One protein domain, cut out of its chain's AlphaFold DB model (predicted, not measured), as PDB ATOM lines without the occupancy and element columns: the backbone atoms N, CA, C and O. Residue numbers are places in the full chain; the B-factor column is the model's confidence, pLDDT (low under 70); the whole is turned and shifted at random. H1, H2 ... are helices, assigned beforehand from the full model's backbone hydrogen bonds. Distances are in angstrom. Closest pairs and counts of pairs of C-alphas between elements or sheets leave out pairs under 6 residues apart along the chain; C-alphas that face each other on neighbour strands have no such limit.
ATOM      1  N   ASP A  98     267.367 216.249 309.351       66.12
ATOM      2  CA  ASP A  98     267.944 217.240 310.241       66.12
ATOM      3  C   ASP A  98     269.473 217.134 310.139       66.12
ATOM      4  O   ASP A  98     270.079 216.138 310.550       66.12
ATOM      5  N   PHE A  99     270.076 218.121 309.473       67.81
ATOM      6  CA  PHE A  99     271.518 218.198 309.219       67.81
ATOM      7  C   PHE A  99     272.245 219.067 310.246       67.81
ATOM      8  O   PHE A  99     273.463 219.255 310.132       67.81
ATOM      9  N   ASP A 100     271.520 219.616 311.221       81.88
ATOM     10  CA  ASP A 100     272.141 220.405 312.264       81.88
ATOM     11  C   ASP A 100     272.942 219.489 313.192       81.88
ATOM     12  O   ASP A 100     272.522 218.405 313.604       81.88
ATOM     13  N   ILE A 101     274.172 219.925 313.453       83.06
ATOM     14  CA  ILE A 101     275.070 219.274 314.398       83.06
ATOM     15  C   ILE A 101     274.829 219.963 315.730       83.06
ATOM     16  O   ILE A 101     275.120 221.153 315.866       83.06
ATOM     17  N   THR A 102     274.279 219.218 316.678       87.06
ATOM     18  CA  THR A 102     273.968 219.705 318.024       87.06
ATOM     19  C   THR A 102     275.054 219.312 319.027       87.06
ATOM     20  O   THR A 102     275.846 218.403 318.771       87.06
ATOM     21  N   ASP A 103     275.071 219.962 320.194       86.50
ATOM     22  CA  ASP A 103     275.947 219.570 321.312       86.50
ATOM     23  C   ASP A 103     275.670 218.121 321.756       86.50
ATOM     24  O   ASP A 103     276.596 217.360 322.021       86.50
ATOM     25  N   ASP A 104     274.408 217.682 321.697       85.88
ATOM     26  CA  ASP A 104     274.011 216.294 321.955       85.88
ATOM     27  C   ASP A 104     274.618 215.300 320.946       85.88
ATOM     28  O   ASP A 104     274.927 214.161 321.304       85.88
ATOM     29  N   ASP A 105     274.772 215.691 319.676       84.75
ATOM     30  CA  ASP A 105     275.410 214.843 318.662       84.75
ATOM     31  C   ASP A 105     276.912 214.680 318.932       84.75
ATOM     32  O   ASP A 105     277.471 213.606 318.700       84.75
ATOM     33  N   LEU A 106     277.552 215.734 319.448       86.38
ATOM     34  CA  LEU A 106     278.957 215.732 319.856       86.38
ATOM     35  C   LEU A 106     279.168 214.869 321.105       86.38
ATOM     36  O   LEU A 106     280.066 214.024 321.112       86.38
ATOM     37  N   ASP A 107     278.308 215.017 322.113       89.69
ATOM     38  CA  ASP A 107     278.372 214.230 323.345       89.69
ATOM     39  C   ASP A 107     278.158 212.735 323.060       89.69
ATOM     40  O   ASP A 107     278.961 211.896 323.474       89.69
ATOM     41  N   ARG A 108     277.150 212.383 322.250       85.88
ATOM     42  CA  ARG A 108     276.886 210.980 321.875       85.88
ATOM     43  C   ARG A 108     277.988 210.373 321.019       85.88
ATOM     44  O   ARG A 108     278.193 209.159 321.077       85.88
ATOM     45  N   ALA A 109     278.684 211.171 320.210       87.56
ATOM     46  CA  ALA A 109     279.782 210.685 319.378       87.56
ATOM     47  C   ALA A 109     280.952 210.136 320.210       87.56
ATOM     48  O   ALA A 109     281.677 209.265 319.729       87.56
ATOM     49  N   LEU A 110     281.110 210.590 321.459       89.06
ATOM     50  CA  LEU A 110     282.127 210.076 322.380       89.06
ATOM     51  C   LEU A 110     281.739 208.728 323.010       89.06
ATOM     52  O   LEU A 110     282.624 207.993 323.452       89.06
ATOM     53  N   ASP A 111     280.452 208.367 323.003       91.00
ATOM     54  CA  ASP A 111     279.955 207.143 323.642       91.00
ATOM     55  C   ASP A 111     280.261 205.869 322.838       91.00
ATOM     56  O   ASP A 111     280.357 204.779 323.410       91.00
ATOM     57  N   SER A 112     280.388 205.958 321.507       92.62
ATOM     58  CA  SER A 112     280.692 204.791 320.668       92.62
ATOM     59  C   SER A 112     281.214 205.141 319.271       92.62
ATOM     60  O   SER A 112     280.933 206.202 318.718       92.62
ATOM     61  N   ILE A 113     281.916 204.184 318.650       90.06
ATOM     62  CA  ILE A 113     282.390 204.295 317.259       90.06
ATOM     63  C   ILE A 113     281.219 204.462 316.280       90.06
ATOM     64  O   ILE A 113     281.343 205.195 315.301       90.06
ATOM     65  N   ASP A 114     280.087 203.802 316.528       89.25
ATOM     66  CA  ASP A 114     278.918 203.900 315.650       89.25
ATOM     67  C   ASP A 114     278.256 205.281 315.751       89.25
ATOM     68  O   ASP A 114     277.874 205.853 314.729       89.25
ATOM     69  N   ASN A 115     278.223 205.881 316.945       88.06
ATOM     70  CA  ASN A 115     277.768 207.262 317.117       88.06
ATOM     71  C   ASN A 115     278.735 208.265 316.472       88.06
ATOM     72  O   ASN A 115     278.288 209.203 315.814       88.06
ATOM     73  N   PHE A 116     280.049 208.047 316.589       89.06
ATOM     74  CA  PHE A 116     281.040 208.864 315.887       89.06
ATOM     75  C   PHE A 116     280.862 208.791 314.363       89.06
ATOM     76  O   PHE A 116     280.848 209.819 313.690       89.06
ATOM     77  N   ARG A 117     280.650 207.590 313.806       88.75
ATOM     78  CA  ARG A 117     280.342 207.412 312.375       88.75
ATOM     79  C   ARG A 117     279.050 208.119 311.968       88.75
ATOM     80  O   ARG A 117     279.004 208.698 310.887       88.75
ATOM     81  N   SER A 118     278.030 208.099 312.825       87.44
ATOM     82  CA  SER A 118     276.777 208.829 312.605       87.44
ATOM     83  C   SER A 118     277.006 210.346 312.523       87.44
ATOM     84  O   SER A 118     276.531 210.989 311.586       87.44
ATOM     85  N   LEU A 119     277.810 210.911 313.434       89.19
ATOM     86  CA  LEU A 119     278.196 212.326 313.401       89.19
ATOM     87  C   LEU A 119     278.977 212.676 312.125       89.19
ATOM     88  O   LEU A 119     278.676 213.681 311.484       89.19
ATOM     89  N   VAL A 120     279.932 211.834 311.714       89.00
ATOM     90  CA  VAL A 120     280.663 212.019 310.446       89.00
ATOM     91  C   VAL A 120     279.701 212.029 309.254       89.00
ATOM     92  O   VAL A 120     279.788 212.928 308.423       89.00
ATOM     93  N   GLY A 121     278.727 211.115 309.207       88.44
ATOM     94  CA  GLY A 121     277.708 211.096 308.152       88.44
ATOM     95  C   GLY A 121     276.844 212.366 308.113       88.44
ATOM     96  O   GLY A 121     276.568 212.889 307.032       88.44
ATOM     97  N   LYS A 122     276.470 212.919 309.277       88.88
ATOM     98  CA  LYS A 122     275.780 214.220 309.362       88.88
ATOM     99  C   LYS A 122     276.648 215.365 308.830       88.88
ATOM    100  O   LYS A 122     276.160 216.191 308.059       88.88
ATOM    101  N   VAL A 123     277.930 215.403 309.205       87.75
ATOM    102  CA  VAL A 123     278.894 216.406 308.716       87.75
ATOM    103  C   VAL A 123     279.039 216.321 307.198       87.75
ATOM    104  O   VAL A 123     278.929 217.342 306.519       87.75
ATOM    105  N   GLU A 124     279.246 215.120 306.654       86.12
ATOM    106  CA  GLU A 124     279.371 214.895 305.211       86.12
ATOM    107  C   GLU A 124     278.129 215.381 304.459       86.12
ATOM    108  O   GLU A 124     278.248 216.120 303.478       86.12
ATOM    109  N   ALA A 125     276.937 215.043 304.953       86.19
ATOM    110  CA  ALA A 125     275.689 215.473 304.339       86.19
ATOM    111  C   ALA A 125     275.495 216.999 304.402       86.19
ATOM    112  O   ALA A 125     275.079 217.606 303.413       86.19
ATOM    113  N   ARG A 126     275.863 217.645 305.520       85.31
ATOM    114  CA  ARG A 126     275.832 219.112 305.658       85.31
ATOM    115  C   ARG A 126     276.797 219.797 304.691       85.31
ATOM    116  O   ARG A 126     276.433 220.785 304.056       85.31
ATOM    117  N   VAL A 127     278.016 219.273 304.550       85.94
ATOM    118  CA  VAL A 127     279.013 219.798 303.603       85.94
ATOM    119  C   VAL A 127     278.511 219.667 302.167       85.94
ATOM    120  O   VAL A 127     278.543 220.649 301.426       85.94
ATOM    121  N   GLN A 128     277.997 218.495 301.785       86.69
ATOM    122  CA  GLN A 128     277.444 218.272 300.447       86.69
ATOM    123  C   GLN A 128     276.255 219.190 300.159       86.69
ATOM    124  O   GLN A 128     276.178 219.763 299.074       86.69
ATOM    125  N   ARG A 129     275.350 219.374 301.125       85.62
ATOM    126  CA  ARG A 129     274.209 220.281 300.985       85.62
ATOM    127  C   ARG A 129     274.659 221.723 300.758       85.62
ATOM    128  O   ARG A 129     274.263 222.313 299.759       85.62
ATOM    129  N   ASN A 130     275.532 222.246 301.618       83.75
ATOM    130  CA  ASN A 130     276.055 223.610 301.492       83.75
ATOM    131  C   ASN A 130     276.789 223.819 300.162       83.75
ATOM    132  O   ASN A 130     276.693 224.882 299.549       83.75
ATOM    133  N   PHE A 131     277.545 222.813 299.717       87.31
ATOM    134  CA  PHE A 131     278.233 222.855 298.435       87.31
ATOM    135  C   PHE A 131     277.240 222.898 297.270       87.31
ATOM    136  O   PHE A 131     277.359 223.757 296.400       87.31
ATOM    137  N   ASN A 132     276.228 222.029 297.283       89.00
ATOM    138  CA  ASN A 132     275.200 221.988 296.247       89.00
ATOM    139  C   ASN A 132     274.376 223.281 296.202       89.00
ATOM    140  O   ASN A 132     274.183 223.827 295.125       89.00
ATOM    141  N   GLU A 133     273.940 223.812 297.347       88.69
ATOM    142  CA  GLU A 133     273.210 225.088 297.419       88.69
ATOM    143  C   GLU A 133     274.027 226.239 296.816       88.69
ATOM    144  O   GLU A 133     273.518 226.986 295.980       88.69
ATOM    145  N   ARG A 134     275.321 226.334 297.150       88.44
ATOM    146  CA  ARG A 134     276.224 227.334 296.558       88.44
ATOM    147  C   ARG A 134     276.422 227.136 295.060       88.44
ATOM    148  O   ARG A 134     276.473 228.118 294.327       88.44
ATOM    149  N   LEU A 135     276.537 225.890 294.597       89.62
ATOM    150  CA  LEU A 135     276.629 225.595 293.169       89.62
ATOM    151  C   LEU A 135     275.357 226.003 292.421       89.62
ATOM    152  O   LEU A 135     275.459 226.572 291.338       89.62
ATOM    153  N   TYR A 136     274.176 225.752 292.991       89.38
ATOM    154  CA  TYR A 136     272.909 226.165 292.386       89.38
ATOM    155  C   TYR A 136     272.770 227.687 292.338       89.38
ATOM    156  O   TYR A 136     272.393 228.217 291.295       89.38
ATOM    157  N   GLN A 137     273.132 228.389 293.416       90.38
ATOM    158  CA  GLN A 137     273.166 229.855 293.431       90.38
ATOM    159  C   GLN A 137     274.118 230.396 292.361       90.38
ATOM    160  O   GLN A 137     273.716 231.199 291.526       90.38
ATOM    161  N   PHE A 138     275.345 229.872 292.308       87.44
ATOM    162  CA  PHE A 138     276.333 230.266 291.307       87.44
ATOM    163  C   PHE A 138     275.851 230.018 289.868       87.44
ATOM    164  O   PHE A 138     276.017 230.873 288.997       87.44
ATOM    165  N   ALA A 139     275.221 228.870 289.607       87.56
ATOM    166  CA  ALA A 139     274.640 228.570 288.301       87.56
ATOM    167  C   ALA A 139     273.488 229.530 287.949       87.56
ATOM    168  O   ALA A 139     273.405 229.990 286.808       87.56
ATOM    169  N   GLY A 140     272.636 229.870 288.922       89.50
ATOM    170  CA  GLY A 140     271.567 230.857 288.766       89.50
ATOM    171  C   GLY A 140     272.098 232.258 288.452       89.50
ATOM    172  O   GLY A 140     271.596 232.918 287.536       89.50
ATOM    173  N   ASP A 141     273.164 232.679 289.135       87.44
ATOM    174  CA  ASP A 141     273.834 233.960 288.898       87.44
ATOM    175  C   ASP A 141     274.442 234.025 287.492       87.44
ATOM    176  O   ASP A 141     274.261 235.021 286.783       87.44
ATOM    177  N   ILE A 142     275.111 232.952 287.051       89.31
ATOM    178  CA  ILE A 142     275.640 232.855 285.684       89.31
ATOM    179  C   ILE A 142     274.506 232.926 284.663       89.31
ATOM    180  O   ILE A 142     274.610 233.702 283.713       89.31
ATOM    181  N   SER A 143     273.432 232.151 284.844       88.50
ATOM    182  CA  SER A 143     272.296 232.148 283.912       88.50
ATOM    183  C   SER A 143     271.696 233.548 283.785       88.50
ATOM    184  O   SER A 143     271.571 234.081 282.683       88.50
ATOM    185  N   THR A 144     271.445 234.196 284.924       87.44
ATOM    186  CA  THR A 144     270.949 235.577 285.001       87.44
ATOM    187  C   THR A 144     271.884 236.554 284.289       87.44
ATOM    188  O   THR A 144     271.440 237.454 283.570       87.44
TER     189      THR A 144
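AT A GLANCE: This is residues 98 to 144 of the 249 residues of an uncharacterized protein of Bacteroidetes bacterium ADurb.BinA104 (UniProt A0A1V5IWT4). One long straight helix, H2, makes the length of this model, and a short helix, H1, folds back over its first turns as a lopsided helical hairpin. The far part of H2, residues 130 to 144, sticks out free. The printed part has 47 residues with two named helices, H1 then H2, and no named strand; the class is all helix. It is extended, with a radius of gyration of the C-alphas of 14.9 A and spans of 49 by 16 by 11 A.

HOW THE PARTS SIT: H2, residues 113 to 144, touches H1, residues 103 to 111, with residues 115 to 119 alone. Their closest C-alphas, those of Phe 116 and Ala 109, are 4.1 A apart. They run opposite ways at a steep tilt of 40 degrees and form a helical hairpin. Every O i to N i+4 pair in H2 is within hydrogen-bond range; in H1 3 of 5 are.

IN THESE COORDINATES: H2 measures 46.4 A from C-alpha 113 at (282.390, 204.295, 317.259) to C-alpha 144 at (270.949, 235.577, 285.001). H1 measures 13.3 A and begins at C-alpha 103, (275.947, 219.570, 321.312).

THE WHOLE: The two farthest C-alphas, those of Asp 111 and Thr 144, are 48.8 A apart. The printed part has no cut, and the link from H1 to H2 is tight. Residues 98 to 99 have pLDDT under 70.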